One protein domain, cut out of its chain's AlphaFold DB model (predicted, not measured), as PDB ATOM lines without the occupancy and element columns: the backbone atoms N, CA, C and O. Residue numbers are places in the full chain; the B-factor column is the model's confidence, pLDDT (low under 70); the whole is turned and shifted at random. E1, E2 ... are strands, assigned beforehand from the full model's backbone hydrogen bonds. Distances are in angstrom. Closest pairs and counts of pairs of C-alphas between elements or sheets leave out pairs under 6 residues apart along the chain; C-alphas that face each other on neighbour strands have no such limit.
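Overview. This is residues 80 to 194 of the 200 residues of the protein "Hypothetical protein" of Alexandrium andersonii (UniProt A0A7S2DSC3). Two antiparallel sheets make an open V: a long five-stranded sheet, E1 - E8 - E7 - E4 - E5, and a smaller three-stranded one, E2 - E3 - E6, meet at one end and spread apart toward the other. The chain crosses between them at that corner through E3 to E4 and E5 to E6, and the unnamed stretch of residues 155 to 167 runs across the open side from the tip of E6 to the far end of the large sheet. The printed part has 115 residues, with no named helix and eight named strands, E1 to E8 in chain order; the class is all strand. It is only just compact, close to loose, with a radius of gyration of the C-alphas of 15.9 A and spans of 45 by 39 by 26 A.

Along the chain. Begin in the large sheet at C-alpha 129, (83.292, 57.158, 6.350), where E5, residues 129 to 145, sets out for 40.2 A; it bends by 113 degrees at residue 142. Before it comes E4, residues 113 to 126, 36.9 A long. E7 is residues 168 to 178, 31.5 A, E8 residues 183 to 190, 20.4 A, and E1 residues 81 to 83. In the small sheet, find C-alpha 91 at (101.909, 62.733, 35.557), where E2, residues 91 to 99, begins its 23.5 A. E3 is residues 102 to 109, 22.7 A, and E6 is residues 148 to 154, ending at C-alpha 154, (93.413, 80.982, 34.016).

Arrangement. The large sheet is twisted, with E1 and E5 as edge strands. Look across the hairpin E4 and E5 for N 118 and O 137, 2.9 A apart and within hydrogen-bond range. Between E7 and E4, N 119 and O 175 are 2.7 A apart; in the hairpin E7 and E8, N 174 and O 187 are 2.8 A apart; between E1 and E8, N 188 and O 82 are 2.8 A apart. In the small sheet, the hairpin E2 and E3 has N 104 and O 97 at 2.7 A, and E3 and E6 have N 150 and O 107 at 2.7 A. Between the two sheets, the closest C-alphas of E2 and E8 are those of Leu 91 and Val 184, 5.3 A apart. E2 and E5 are apart, as are E3 and E7.

Size, cuts and confidence. The C-alphas farthest apart, those of Phe 128 and Pro 143, are 46.6 A from each other. The printed part has no cut. The link E6 to E7 is long, with 13 residues. Mean pLDDT of the printed part is 83.4; residues 156 to 168 and 192 to 194 are under 70.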
ATOM      1  N   PRO A  80      83.524  64.875  26.581       72.75
ATOM      2  CA  PRO A  80      83.889  63.762  25.696       72.75
ATOM      3  C   PRO A  80      85.350  63.320  25.870       72.75
ATOM      4  O   PRO A  80      85.907  62.643  25.017       72.75
ATOM      5  N   VAL A  81      85.992  63.762  26.946       75.38
ATOM      6  CA  VAL A  81      87.411  63.627  27.222       75.38
ATOM      7  C   VAL A  81      87.541  62.994  28.599       75.38
ATOM      8  O   VAL A  81      87.102  63.573  29.597       75.38
ATOM      9  N   THR A  82      88.137  61.811  28.658       83.06
ATOM     10  CA  THR A  82      88.408  61.078  29.895       83.06
ATOM     11  C   THR A  82      89.906  60.846  30.042       83.06
ATOM     12  O   THR A  82      90.634  60.728  29.063       83.06
ATOM     13  N   SER A  83      90.398  60.807  31.278       83.69
ATOM     14  CA  SER A  83      91.779  60.383  31.519       83.69
ATOM     15  C   SER A  83      91.886  58.874  31.292       83.69
ATOM     16  O   SER A  83      91.074  58.122  31.834       83.69
ATOM     17  N   CYS A  84      92.880  58.443  30.517       88.25
ATOM     18  CA  CYS A  84      93.311  57.042  30.426       88.25
ATOM     19  C   CYS A  84      94.633  56.798  31.163       88.25
ATOM     20  O   CYS A  84      95.226  55.737  30.996       88.25
ATOM     21  N   ALA A  85      95.057  57.765  31.986       87.62
ATOM     22  CA  ALA A  85      96.306  57.701  32.721       87.62
ATOM     23  C   ALA A  85      96.394  56.464  33.626       87.62
ATOM     24  O   ALA A  85      95.414  56.077  34.280       87.62
ATOM     25  N   GLN A  86      97.580  55.870  33.692       90.00
ATOM     26  CA  GLN A  86      97.878  54.701  34.512       90.00
ATOM     27  C   GLN A  86      98.649  55.092  35.785       90.00
ATOM     28  O   GLN A  86      99.265  56.152  35.852       90.00
ATOM     29  N   PRO A  87      98.665  54.241  36.833       91.12
ATOM     30  CA  PRO A  87      99.453  54.512  38.041       91.12
ATOM     31  C   PRO A  87     100.969  54.609  37.814       91.12
ATOM     32  O   PRO A  87     101.677  55.075  38.701       91.12
ATOM     33  N   SER A  88     101.461  54.107  36.680       90.69
ATOM     34  CA  SER A  88     102.867  54.167  36.265       90.69
ATOM     35  C   SER A  88     103.236  55.443  35.511       90.69
ATOM     36  O   SER A  88     104.410  55.610  35.195       90.69
ATOM     37  N   ASP A  89     102.264  56.298  35.199       93.38
ATOM     38  CA  ASP A  89     102.492  57.501  34.411       93.38
ATOM     39  C   ASP A  89     103.272  58.549  35.204       93.38
ATOM     40  O   ASP A  89     103.042  58.750  36.401       93.38
ATOM     41  N   HIS A  90     104.133  59.289  34.508       95.56
ATOM     42  CA  HIS A  90     104.932  60.347  35.131       95.56
ATOM     43  C   HIS A  90     104.103  61.561  35.589       95.56
ATOM     44  O   HIS A  90     104.576  62.362  36.397       95.56
ATOM     45  N   LEU A  91     102.858  61.712  35.111       94.31
ATOM     46  CA  LEU A  91     101.909  62.733  35.557       94.31
ATOM     47  C   LEU A  91     100.845  62.143  36.491       94.31
ATOM     48  O   LEU A  91      99.868  61.525  36.069       94.31
ATOM     49  N   ALA A  92     100.978  62.439  37.778       94.19
ATOM     50  CA  ALA A  92     100.042  62.030  38.811       94.19
ATOM     51  C   ALA A  92      99.070  63.155  39.208       94.19
ATOM     52  O   ALA A  92      99.315  64.346  39.012       94.19
ATOM     53  N   ASN A  93      97.958  62.767  39.838       91.25
ATOM     54  CA  ASN A  93      96.985  63.669  40.468       91.25
ATOM     55  C   ASN A  93      96.434  64.809  39.576       91.25
ATOM     56  O   ASN A  93      96.287  65.935  40.072       91.25
ATOM     57  N   PRO A  94      96.093  64.569  38.291       89.38
ATOM     58  CA  PRO A  94      95.487  65.602  37.465       89.38
ATOM     59  C   PRO A  94      94.136  66.017  38.054       89.38
ATOM     60  O   PRO A  94      93.250  65.192  38.291       89.38
ATOM     61  N   LYS A  95      93.955  67.314  38.286       87.81
ATOM     62  CA  LYS A  95      92.701  67.874  38.791       87.81
ATOM     63  C   LYS A  95      92.423  69.206  38.125       87.81
ATOM     64  O   LYS A  95      93.235  70.121  38.201       87.81
ATOM     65  N   VAL A  96      91.239  69.330  37.535       84.75
ATOM     66  CA  VAL A  96      90.735  70.586  36.976       84.75
ATOM     67  C   VAL A  96      89.535  71.027  37.803       84.75
ATOM     68  O   VAL A  96      88.628  70.246  38.073       84.75
ATOM     69  N   THR A  97      89.540  72.278  38.243       85.12
ATOM     70  CA  THR A  97      88.436  72.889  38.989       85.12
ATOM     71  C   THR A  97      88.126  74.250  38.403       85.12
ATOM     72  O   THR A  97      89.044  74.984  38.056       85.12
ATOM     73  N   THR A  98      86.848  74.602  38.321       83.12
ATOM     74  CA  THR A  98      86.415  75.930  37.883       83.12
ATOM     75  C   THR A  98      85.598  76.565  38.997       83.12
ATOM     76  O   THR A  98      84.637  75.972  39.481       83.12
ATOM     77  N   SER A  99      85.990  77.758  39.438       85.50
ATOM     78  CA  SER A  99      85.271  78.512  40.467       85.50
ATOM     79  C   SER A  99      85.407  80.007  40.205       85.50
ATOM     80  O   SER A  99      86.506  80.491  39.948       85.50
ATOM     81  N   GLY A 100      84.287  80.737  40.223       85.62
ATOM     82  CA  GLY A 100      84.285  82.191  40.024       85.62
ATOM     83  C   GLY A 100      84.890  82.647  38.690       85.62
ATOM     84  O   GLY A 100      85.569  83.666  38.655       85.62
ATOM     85  N   GLY A 101      84.704  81.874  37.612       81.44
ATOM     86  CA  GLY A 101      85.296  82.169  36.299       81.44
ATOM     87  C   GLY A 101      86.798  81.881  36.197       81.44
ATOM     88  O   GLY A 101      87.413  82.222  35.196       81.44
ATOM     89  N   VAL A 102      87.400  81.251  37.210       82.88
ATOM     90  CA  VAL A 102      88.805  80.834  37.194       82.88
ATOM     91  C   VAL A 102      88.884  79.319  37.093       82.88
ATOM     92  O   VAL A 102      88.404  78.605  37.976       82.88
ATOM     93  N   THR A 103      89.536  78.830  36.046       83.88
ATOM     94  CA  THR A 103      89.915  77.425  35.901       83.88
ATOM     95  C   THR A 103      91.296  77.214  36.510       83.88
ATOM     96  O   THR A 103      92.253  77.910  36.180       83.88
ATOM     97  N   THR A 104      91.398  76.253  37.422       86.88
ATOM     98  CA  THR A 104      92.631  75.799  38.065       86.88
ATOM     99  C   THR A 104      92.881  74.351  37.680       86.88
ATOM    100  O   THR A 104      92.074  73.488  38.021       86.88
ATOM    101  N   ALA A 105      94.003  74.093  37.016       88.25
ATOM    102  CA  ALA A 105      94.525  72.762  36.753       88.25
ATOM    103  C   ALA A 105      95.725  72.493  37.670       88.25
ATOM    104  O   ALA A 105      96.609  73.341  37.792       88.25
ATOM    105  N   THR A 106      95.762  71.334  38.316       91.94
ATOM    106  CA  THR A 106      96.915  70.852  39.088       91.94
ATOM    107  C   THR A 106      97.317  69.460  38.634       91.94
ATOM    108  O   THR A 106      96.449  68.687  38.237       91.94
ATOM    109  N   ALA A 107      98.603  69.148  38.720       93.00
ATOM    110  CA  ALA A 107      99.170  67.824  38.478       93.00
ATOM    111  C   ALA A 107     100.525  67.713  39.196       93.00
ATOM    112  O   ALA A 107     101.080  68.732  39.597       93.00
ATOM    113  N   THR A 108     101.079  66.514  39.328       96.31
ATOM    114  CA  THR A 108     102.421  66.284  39.878       96.31
ATOM    115  C   THR A 108     103.246  65.523  38.850       96.31
ATOM    116  O   THR A 108     102.825  64.456  38.419       96.31
ATOM    117  N   LEU A 109     104.405  66.058  38.470       96.38
ATOM    118  CA  LEU A 109     105.403  65.342  37.674       96.38
ATOM    119  C   LEU A 109     106.416  64.673  38.602       96.38
ATOM    120  O   LEU A 109     106.905  65.315  39.536       96.38
ATOM    121  N   ASP A 110     106.769  63.418  38.363       96.69
ATOM    122  CA  ASP A 110     107.800  62.720  39.145       96.69
ATOM    123  C   ASP A 110     109.228  62.917  38.588       96.69
ATOM    124  O   ASP A 110     110.212  62.712  39.312       96.69
ATOM    125  N   GLU A 111     109.357  63.415  37.355       95.56
ATOM    126  CA  GLU A 111     110.630  63.716  36.702       95.56
ATOM    127  C   GLU A 111     110.646  65.035  35.910       95.56
ATOM    128  O   GLU A 111     109.622  65.680  35.682       95.56
ATOM    129  N   ASP A 112     111.858  65.474  35.547       95.62
ATOM    130  CA  ASP A 112     112.055  66.675  34.739       95.62
ATOM    131  C   ASP A 112     111.770  66.353  33.264       95.62
ATOM    132  O   ASP A 112     112.408  65.474  32.681       95.62
ATOM    133  N   LEU A 113     110.878  67.107  32.620       94.56
ATOM    134  CA  LEU A 113     110.516  66.899  31.216       94.56
ATOM    135  C   LEU A 113     111.226  67.909  30.310       94.56
ATOM    136  O   LEU A 113     110.840  69.073  30.201       94.56
ATOM    137  N   ALA A 114     112.283  67.455  29.639       94.81
ATOM    138  CA  ALA A 114     112.995  68.240  28.623       94.81
ATOM    139  C   ALA A 114     112.422  68.033  27.211       94.81
ATOM    140  O   ALA A 114     112.524  68.908  26.349       94.81
ATOM    141  N   ALA A 115     111.831  66.867  26.969       94.50
ATOM    142  CA  ALA A 115     111.251  66.474  25.699       94.50
ATOM    143  C   ALA A 115     110.063  65.550  25.952       94.50
ATOM    144  O   ALA A 115     110.106  64.749  26.884       94.50
ATOM    145  N   VAL A 116     109.038  65.655  25.112       95.00
ATOM    146  CA  VAL A 116     107.942  64.686  25.054       95.00
ATOM    147  C   VAL A 116     107.587  64.392  23.601       95.00
ATOM    148  O   VAL A 116     107.877  65.189  22.704       95.00
ATOM    149  N   LYS A 117     106.933  63.265  23.356       95.12
ATOM    150  CA  LYS A 117     106.296  62.925  22.085       95.12
ATOM    151  C   LYS A 117     104.808  62.769  22.329       95.12
ATOM    152  O   LYS A 117     104.398  61.994  23.186       95.12
ATOM    153  N   VAL A 118     104.001  63.516  21.589       93.25
ATOM    154  CA  VAL A 118     102.548  63.360  21.613       93.25
ATOM    155  C   VAL A 118     102.160  62.413  20.489       93.25
ATOM    156  O   VAL A 118     102.345  62.738  19.319       93.25
ATOM    157  N   HIS A 119     101.627  61.260  20.862       92.25
ATOM    158  CA  HIS A 119     101.037  60.265  19.985       92.25
ATOM    159  C   HIS A 119      99.529  60.495  19.944       92.25
ATOM    160  O   HIS A 119      98.832  60.329  20.942       92.25
ATOM    161  N   VAL A 120      99.014  60.893  18.793       89.31
ATOM    162  CA  VAL A 120      97.582  61.035  18.542       89.31
ATOM    163  C   VAL A 120      97.152  59.827  17.730       89.31
ATOM    164  O   VAL A 120      97.649  59.646  16.622       89.31
ATOM    165  N   ASP A 121      96.236  59.021  18.256       91.62
ATOM    166  CA  ASP A 121      95.559  57.951  17.522       91.62
ATOM    167  C   ASP A 121      94.051  58.173  17.648       91.62
ATOM    168  O   ASP A 121      93.420  57.810  18.642       91.62
ATOM    169  N   LEU A 122      93.487  58.862  16.662       88.06
ATOM    170  CA  LEU A 122      92.074  59.208  16.609       88.06
ATOM    171  C   LEU A 122      91.436  58.597  15.370       88.06
ATOM    172  O   LEU A 122      92.043  58.470  14.320       88.06
ATOM    173  N   THR A 123      90.165  58.262  15.470       85.50
ATOM    174  CA  THR A 123      89.309  57.921  14.345       85.50
ATOM    175  C   THR A 123      88.213  58.962  14.280       85.50
ATOM    176  O   THR A 123      87.389  59.067  15.192       85.50
ATOM    177  N   ILE A 124      88.197  59.723  13.191       84.00
ATOM    178  CA  ILE A 124      87.064  60.576  12.857       84.00
ATOM    179  C   ILE A 124      86.082  59.734  12.057       84.00
ATOM    180  O   ILE A 124      86.454  59.037  11.114       84.00
ATOM    181  N   LYS A 125      84.814  59.776  12.441       78.38
ATOM    182  CA  LYS A 125      83.729  59.146  11.707       78.38
ATOM    183  C   LYS A 125      82.720  60.207  11.316       78.38
ATOM    184  O   LYS A 125      82.220  60.925  12.176       78.38
ATOM    185  N   GLU A 126      82.395  60.239  10.035       78.19
ATOM    186  CA  GLU A 126      81.342  61.069   9.467       78.19
ATOM    187  C   GLU A 126      80.420  60.168   8.646       78.19
ATOM    188  O   GLU A 126      80.838  59.553   7.663       78.19
ATOM    189  N   LEU A 127      79.168  60.030   9.093       76.81
ATOM    190  CA  LEU A 127      78.181  59.117   8.505       76.81
ATOM    191  C   LEU A 127      78.726  57.675   8.350       76.81
ATOM    192  O   LEU A 127      78.781  56.916   9.325       76.81
ATOM    193  N   PHE A 128      79.113  57.290   7.131       76.88
ATOM    194  CA  PHE A 128      79.631  55.966   6.765       76.88
ATOM    195  C   PHE A 128      81.156  55.927   6.567       76.88
ATOM    196  O   PHE A 128      81.716  54.834   6.460       76.88
ATOM    197  N   VAL A 129      81.840  57.072   6.548       78.62
ATOM    198  CA  VAL A 129      83.292  57.158   6.350       78.62
ATOM    199  C   VAL A 129      83.994  57.158   7.708       78.62
ATOM    200  O   VAL A 129      83.574  57.846   8.639       78.62
ATOM    201  N   LYS A 130      85.063  56.366   7.832       84.06
ATOM    202  CA  LYS A 130      85.970  56.362   8.987       84.06
ATOM    203  C   LYS A 130      87.360  56.737   8.510       84.06
ATOM    204  O   LYS A 130      87.894  56.065   7.632       84.06
ATOM    205  N   VAL A 131      87.934  57.765   9.113       83.19
ATOM    206  CA  VAL A 131      89.250  58.277   8.758       83.19
ATOM    207  C   VAL A 131      90.158  58.180   9.986       83.19
ATOM    208  O   VAL A 131      89.921  58.888  10.971       83.19
ATOM    209  N   PRO A 132      91.153  57.274   9.983       85.88
ATOM    210  CA  PRO A 132      92.141  57.211  11.047       85.88
ATOM    211  C   PRO A 132      93.117  58.388  10.930       85.88
ATOM    212  O   PRO A 132      93.585  58.738   9.849       85.88
ATOM    213  N   ILE A 133      93.447  58.981  12.067       83.69
ATOM    214  CA  ILE A 133      94.414  60.057  12.231       83.69
ATOM    215  C   ILE A 133      95.464  59.554  13.200       83.69
ATOM    216  O   ILE A 133      95.193  59.384  14.388       83.69
ATOM    217  N   LYS A 134      96.668  59.343  12.675       87.94
ATOM    218  CA  LYS A 134      97.845  58.989  13.459       87.94
ATOM    219  C   LYS A 134      98.885  60.084  13.322       87.94
ATOM    220  O   LYS A 134      99.311  60.368  12.204       87.94
ATOM    221  N   LEU A 135      99.248  60.721  14.430       85.88
ATOM    222  CA  LEU A 135     100.238  61.796  14.455       85.88
ATOM    223  C   LEU A 135     101.226  61.581  15.587       85.88
ATOM    224  O   LEU A 135     100.821  61.398  16.729       85.88
ATOM    225  N   ASP A 136     102.505  61.723  15.265       89.12
ATOM    226  CA  ASP A 136     103.582  61.795  16.240       89.12
ATOM    227  C   ASP A 136     104.148  63.214  16.228       89.12
ATOM    228  O   ASP A 136     104.661  63.694  15.212       89.12
ATOM    229  N   ILE A 137     104.019  63.912  17.353       89.88
ATOM    230  CA  ILE A 137     104.417  65.311  17.496       89.88
ATOM    231  C   ILE A 137     105.510  65.384  18.565       89.88
ATOM    232  O   ILE A 137     105.199  65.398  19.759       89.88
ATOM    233  N   PRO A 138     106.797  65.430  18.181       90.50
ATOM    234  CA  PRO A 138     107.868  65.659  19.135       90.50
ATOM    235  C   PRO A 138     107.845  67.117  19.609       90.50
ATOM    236  O   PRO A 138     107.651  68.050  18.826       90.50
ATOM    237  N   MET A 139     108.057  67.316  20.903       90.19
ATOM    238  CA  MET A 139     108.111  68.622  21.550       90.19
ATOM    239  C   MET A 139     109.326  68.673  22.473       90.19
ATOM    240  O   MET A 139     109.662  67.691  23.131       90.19
ATOM    241  N   THR A 140     109.997  69.819  22.534       89.06
ATOM    242  CA  THR A 140     111.150  70.024  23.423       89.06
ATOM    243  C   THR A 140     111.072  71.370  24.128       89.06
ATOM    244  O   THR A 140     110.595  72.356  23.557       89.06
ATOM    245  N   TRP A 141     111.579  71.412  25.359       87.25
ATOM    246  CA  TRP A 141     111.682  72.603  26.194       87.25
ATOM    247  C   TRP A 141     113.099  72.757  26.735       87.25
ATOM    248  O   TRP A 141     113.767  71.796  27.111       87.25
ATOM    249  N   SER A 142     113.564  73.999  26.803       85.88
ATOM    250  CA  SER A 142     114.794  74.362  27.496       85.88
ATOM    251  C   SER A 142     114.571  75.685  28.230       85.88
ATOM    252  O   SER A 142     114.196  76.650  27.564       85.88
ATOM    253  N   PRO A 143     114.780  75.769  29.558       90.25
ATOM    254  CA  PRO A 143     115.107  74.657  30.456       90.25
ATOM    255  C   PRO A 143     113.968  73.614  30.537       90.25
ATOM    256  O   PRO A 143     112.846  73.921  30.133       90.25
ATOM    257  N   PRO A 144     114.249  72.393  31.031       91.31
ATOM    258  CA  PRO A 144     113.225  71.372  31.239       91.31
ATOM    259  C   PRO A 144     112.107  71.861  32.164       91.31
ATOM    260  O   PRO A 144     112.338  72.692  33.050       91.31
ATOM    261  N   LEU A 145     110.909  71.308  31.993       90.69
ATOM    262  CA  LEU A 145     109.848  71.435  32.985       90.69
ATOM    263  C   LEU A 145     110.292  70.673  34.233       90.69
ATOM    264  O   LEU A 145     110.519  69.471  34.169       90.69
ATOM    265  N   ALA A 146     110.457  71.380  35.346       93.38
ATOM    266  CA  ALA A 146     110.901  70.770  36.590       93.38
ATOM    267  C   ALA A 146     109.865  69.772  37.125       93.38
ATOM    268  O   ALA A 146     108.660  70.034  37.084       93.38
ATOM    269  N   LYS A 147     110.342  68.673  37.701       95.75
ATOM    270  CA  LYS A 147     109.521  67.762  38.496       95.75
ATOM    271  C   LYS A 147     108.860  68.466  39.682       95.75
ATOM    272  O   LYS A 147     109.354  69.477  40.189       95.75
ATOM    273  N   GLY A 148     107.794  67.862  40.186       96.19
ATOM    274  CA  GLY A 148     107.052  68.303  41.361       96.19
ATOM    275  C   GLY A 148     105.641  68.770  41.027       96.19
ATOM    276  O   GLY A 148     105.078  68.426  39.989       96.19
ATOM    277  N   ASP A 149     105.058  69.538  41.942       96.69
ATOM    278  CA  ASP A 149     103.668  69.967  41.841       96.69
ATOM    279  C   ASP A 149     103.508  71.141  40.878       96.69
ATOM    280  O   ASP A 149     104.042  72.233  41.091       96.69
ATOM    281  N   TRP A 150     102.698  70.920  39.850       93.38
ATOM    282  CA  TRP A 150     102.290  71.909  38.874       93.38
ATOM    283  C   TRP A 150     100.897  72.449  39.175       93.38
ATOM    284  O   TRP A 150      99.961  71.712  39.490       93.38
ATOM    285  N   LYS A 151     100.741  73.762  39.028       92.12
ATOM    286  CA  LYS A 151      99.468  74.471  39.119       92.12
ATOM    287  C   LYS A 151      99.388  75.554  38.055       92.12
ATOM    288  O   LYS A 151     100.185  76.493  38.050       92.12
ATOM    289  N   VAL A 152      98.361  75.462  37.222       87.38
ATOM    290  CA  VAL A 152      97.987  76.475  36.235       87.38
ATOM    291  C   VAL A 152      96.644  77.065  36.637       87.38
ATOM    292  O   VAL A 152      95.705  76.328  36.919       87.38
ATOM    293  N   THR A 153      96.526  78.389  36.669       85.44
ATOM    294  CA  THR A 153      95.228  79.067  36.808       85.44
ATOM    295  C   THR A 153      95.012  80.028  35.653       85.44
ATOM    296  O   THR A 153      95.944  80.732  35.271       85.44
ATOM    297  N   GLY A 154      93.803  80.089  35.108       80.00
ATOM    298  CA  GLY A 154      93.413  80.982  34.016       80.00
ATOM    299  C   GLY A 154      91.973  81.454  34.193       80.00
ATOM    300  O   GLY A 154      91.156  80.736  34.756       80.00
ATOM    301  N   SER A 155      91.681  82.682  33.768       72.00
ATOM    302  CA  SER A 155      90.337  83.283  33.814       72.00
ATOM    303  C   SER A 155      89.547  83.096  32.516       72.00
ATOM    304  O   SER A 155      88.397  83.509  32.430       72.00
ATOM    305  N   GLU A 156      90.171  82.502  31.501       60.44
ATOM    306  CA  GLU A 156      89.514  82.105  30.262       60.44
ATOM    307  C   GLU A 156      89.331  80.592  30.302       60.44
ATOM    308  O   GLU A 156      90.275  79.846  30.587       60.44
ATOM    309  N   SER A 157      88.102  80.134  30.072       51.91
ATOM    310  CA  SER A 157      87.837  78.724  29.839       51.91
ATOM    311  C   SER A 157      88.587  78.315  28.573       51.91
ATOM    312  O   SER A 157      88.349  78.854  27.495       51.91
ATOM    313  N   PHE A 158      89.507  77.358  28.694       43.28
ATOM    314  CA  PHE A 158      90.062  76.669  27.532       43.28
ATOM    315  C   PHE A 158      88.954  75.799  26.935       43.28
ATOM    316  O   PHE A 158      88.838  74.614  27.240       43.28
ATOM    317  N   GLU A 159      88.088  76.398  26.123       41.44
ATOM    318  CA  GLU A 159      87.104  75.653  25.348       41.44
ATOM    319  C   GLU A 159      87.805  75.032  24.138       41.44
ATOM    320  O   GLU A 159      87.848  75.596  23.048       41.44
ATOM    321  N   MET A 160      88.360  73.833  24.324       35.78
ATOM    322  CA  MET A 160      88.661  72.936  23.207       35.78
ATOM    323  C   MET A 160      87.361  72.248  22.780       35.78
ATOM    324  O   MET A 160      87.144  71.066  23.030       35.78
ATOM    325  N   GLY A 161      86.446  73.022  22.208       36.59
ATOM    326  CA  GLY A 161      85.224  72.503  21.613       36.59
ATOM    327  C   GLY A 161      85.407  72.370  20.109       36.59
ATOM    328  O   GLY A 161      85.586  73.374  19.421       36.59
ATOM    329  N   ALA A 162      85.319  71.153  19.573       37.44
ATOM    330  CA  ALA A 162      84.997  71.004  18.161       37.44
ATOM    331  C   ALA A 162      83.581  71.570  17.975       37.44
ATOM    332  O   ALA A 162      82.619  71.021  18.513       37.44
ATOM    333  N   LYS A 163      83.446  72.705  17.276       42.66
ATOM    334  CA  LYS A 163      82.130  73.175  16.830       42.66
ATOM    335  C   LYS A 163      81.503  72.030  16.044       42.66
ATOM    336  O   LYS A 163      82.093  71.577  15.067       42.66
ATOM    337  N   GLY A 164      80.364  71.537  16.527       45.12
ATOM    338  CA  GLY A 164      79.704  70.351  16.003       45.12
ATOM    339  C   GLY A 164      79.347  70.525  14.533       45.12
ATOM    340  O   GLY A 164      78.299  71.073  14.204       45.12
ATOM    341  N   LEU A 165      80.212  70.033  13.649       46.00
ATOM    342  CA  LEU A 165      79.789  69.592  12.334       46.00
ATOM    343  C   LEU A 165      78.839  68.420  12.586       46.00
ATOM    344  O   LEU A 165      79.223  67.406  13.176       46.00
ATOM    345  N   LEU A 166      77.563  68.615  12.249       55.50
ATOM    346  CA  LEU A 166      76.525  67.610  12.449       55.50
ATOM    347  C   LEU A 166      76.976  66.282  11.824       55.50
ATOM    348  O   LEU A 166      77.289  66.232  10.641       55.50
ATOM    349  N   GLY A 167      76.995  65.211  12.621       60.59
ATOM    350  CA  GLY A 167      77.333  63.867  12.144       60.59
ATOM    351  C   GLY A 167      78.811  63.469  12.231       60.59
ATOM    352  O   GLY A 167      79.118  62.328  11.881       60.59
ATOM    353  N   VAL A 168      79.692  64.340  12.735       67.06
ATOM    354  CA  VAL A 168      81.106  64.016  12.985       67.06
ATOM    355  C   VAL A 168      81.309  63.552  14.431       67.06
ATOM    356  O   VAL A 168      80.961  64.258  15.376       67.06
ATOM    357  N   THR A 169      81.906  62.375  14.609       78.25
ATOM    358  CA  THR A 169      82.362  61.857  15.911       78.25
ATOM    359  C   THR A 169      83.854  61.576  15.866       78.25
ATOM    360  O   THR A 169      84.329  60.968  14.910       78.25
ATOM    361  N   ALA A 170      84.577  61.951  16.910       82.00
ATOM    362  CA  ALA A 170      85.968  61.577  17.134       82.00
ATOM    363  C   ALA A 170      86.071  60.582  18.298       82.00
ATOM    364  O   ALA A 170      85.508  60.818  19.374       82.00
ATOM    365  N   GLN A 171      86.799  59.490  18.069       88.94
ATOM    366  CA  GLN A 171      87.089  58.454  19.059       88.94
ATOM    367  C   GLN A 171      88.563  58.083  19.027       88.94
ATOM    368  O   GLN A 171      89.114  57.914  17.946       88.94
ATOM    369  N   GLY A 172      89.196  57.908  20.178       90.44
ATOM    370  CA  GLY A 172      90.570  57.419  20.252       90.44
ATOM    371  C   GLY A 172      91.310  57.952  21.467       90.44
ATOM    372  O   GLY A 172      90.691  58.231  22.493       90.44
ATOM    373  N   GLN A 173      92.626  58.083  21.356       92.75
ATOM    374  CA  GLN A 173      93.488  58.483  22.461       92.75
ATOM    375  C   GLN A 173      94.618  59.410  22.019       92.75
ATOM    376  O   GLN A 173      95.108  59.364  20.890       92.75
ATOM    377  N   ILE A 174      95.041  60.242  22.956       91.25
ATOM    378  CA  ILE A 174      96.242  61.055  22.888       91.25
ATOM    379  C   ILE A 174      97.134  60.587  24.031       91.25
ATOM    380  O   ILE A 174      96.750  60.699  25.194       91.25
ATOM    381  N   VAL A 175      98.307  60.063  23.701       95.00
ATOM    382  CA  VAL A 175      99.316  59.614  24.664       95.00
ATOM    383  C   VAL A 175     100.499  60.561  24.583       95.00
ATOM    384  O   VAL A 175     100.959  60.895  23.494       95.00
ATOM    385  N   ILE A 176     100.994  61.018  25.722       94.94
ATOM    386  CA  ILE A 176     102.189  61.850  25.805       94.94
ATOM    387  C   ILE A 176     103.272  61.004  26.452       94.94
ATOM    388  O   ILE A 176     103.105  60.600  27.596       94.94
ATOM    389  N   ASN A 177     104.371  60.775  25.743       96.94
ATOM    390  CA  ASN A 177     105.536  60.046  26.235       96.94
ATOM    391  C   ASN A 177     106.705  60.994  26.495       96.94
ATOM    392  O   ASN A 177     106.820  62.011  25.818       96.94
ATOM    393  N   ASP A 178     107.587  60.671  27.430       95.44
ATOM    394  CA  ASP A 178     108.798  61.437  27.717       95.44
ATOM    395  C   ASP A 178     109.889  61.220  26.636       95.44
ATOM    396  O   ASP A 178     109.680  60.596  25.590       95.44
ATOM    397  N   GLY A 179     111.097  61.742  26.872       91.88
ATOM    398  CA  GLY A 179     112.243  61.533  25.982       91.88
ATOM    399  C   GLY A 179     112.789  60.095  25.948       91.88
ATOM    400  O   GLY A 179     113.629  59.804  25.093       91.88
ATOM    401  N   LYS A 180     112.350  59.218  26.856       94.50
ATOM    402  CA  LYS A 180     112.716  57.797  26.968       94.50
ATOM    403  C   LYS A 180     111.596  56.865  26.491       94.50
ATOM    404  O   LYS A 180     111.727  55.653  26.655       94.50
ATOM    405  N   ASP A 181     110.543  57.417  25.886       94.94
ATOM    406  CA  ASP A 181     109.357  56.693  25.428       94.94
ATOM    407  C   ASP A 181     108.552  56.035  26.572       94.94
ATOM    408  O   ASP A 181     107.879  55.024  26.360       94.94
ATOM    409  N   THR A 182     108.592  56.607  27.783       95.94
ATOM    410  CA  THR A 182     107.708  56.234  28.900       95.94
ATOM    411  C   THR A 182     106.508  57.173  28.989       95.94
ATOM    412  O   THR A 182     106.617  58.369  28.728       95.94
ATOM    413  N   GLU A 183     105.336  56.630  29.325       96.38
ATOM    414  CA  GLU A 183     104.085  57.393  29.347       96.38
ATOM    415  C   GLU A 183     104.107  58.460  30.450       96.38
ATOM    416  O   GLU A 183     104.298  58.185  31.633       96.38
ATOM    417  N   VAL A 184     103.911  59.710  30.045       95.00
ATOM    418  CA  VAL A 184     103.706  60.843  30.944       95.00
ATOM    419  C   VAL A 184     102.235  60.971  31.283       95.00
ATOM    420  O   VAL A 184     101.909  61.183  32.441       95.00
ATOM    421  N   THR A 185     101.342  60.895  30.296       95.19
ATOM    422  CA  THR A 185      99.893  60.929  30.525       95.19
ATOM    423  C   THR A 185      99.123  60.473  29.290       95.19
ATOM    424  O   THR A 185      99.596  60.635  28.162       95.19
ATOM    425  N   CYS A 186      97.897  59.999  29.499       92.88
ATOM    426  CA  CYS A 186      96.973  59.615  28.442       92.88
ATOM    427  C   CYS A 186      95.606  60.290  28.599       92.88
ATOM    428  O   CYS A 186      95.019  60.358  29.687       92.88
ATOM    429  N   VAL A 187      95.061  60.739  27.469       89.12
ATOM    430  CA  VAL A 187      93.716  61.297  27.347       89.12
ATOM    431  C   VAL A 187      92.932  60.536  26.280       89.12
ATOM    432  O   VAL A 187      93.326  60.505  25.118       89.12
ATOM    433  N   ALA A 188      91.800  59.953  26.658       87.75
ATOM    434  CA  ALA A 188      90.874  59.301  25.749       87.75
ATOM    435  C   ALA A 188      89.787  60.288  25.312       87.75
ATOM    436  O   ALA A 188      89.279  61.080  26.108       87.75
ATOM    437  N   ILE A 189      89.429  60.228  24.034       85.31
ATOM    438  CA  ILE A 189      88.371  61.026  23.425       85.31
ATOM    439  C   ILE A 189      87.266  60.067  22.986       85.31
ATOM    440  O   ILE A 189      87.511  59.148  22.209       85.31
ATOM    441  N   ASP A 190      86.047  60.298  23.462       85.38
ATOM    442  CA  ASP A 190      84.818  59.677  22.967       85.38
ATOM    443  C   ASP A 190      83.747  60.761  22.839       85.38
ATOM    444  O   ASP A 190      82.939  61.014  23.737       85.38
ATOM    445  N   SER A 191      83.772  61.449  21.701       77.25
ATOM    446  CA  SER A 191      82.725  62.405  21.358       77.25
ATOM    447  C   SER A 191      81.568  61.664  20.703       77.25
ATOM    448  O   SER A 191      81.580  61.352  19.512       77.25
ATOM    449  N   LYS A 192      80.544  61.362  21.499       67.44
ATOM    450  CA  LYS A 192      79.253  60.937  20.956       67.44
ATOM    451  C   LYS A 192      78.585  62.143  20.306       67.44
ATOM    452  O   LYS A 192      78.621  63.241  20.860       67.44
ATOM    453  N   THR A 193      77.980  61.938  19.139       53.28
ATOM    454  CA  THR A 193      77.173  62.959  18.468       53.28
ATOM    455  C   THR A 193      76.143  63.479  19.465       53.28
ATOM    456  O   THR A 193      75.376  62.688  20.017       53.28
ATOM    457  N   SER A 194      76.115  64.789  19.715       48.34
ATOM    458  CA  SER A 194      74.923  65.375  20.315       48.34
ATOM    459  C   SER A 194      73.805  65.208  19.291       48.34
ATOM    460  O   SER A 194      73.917  65.644  18.145       48.34
TER     461      SER A 194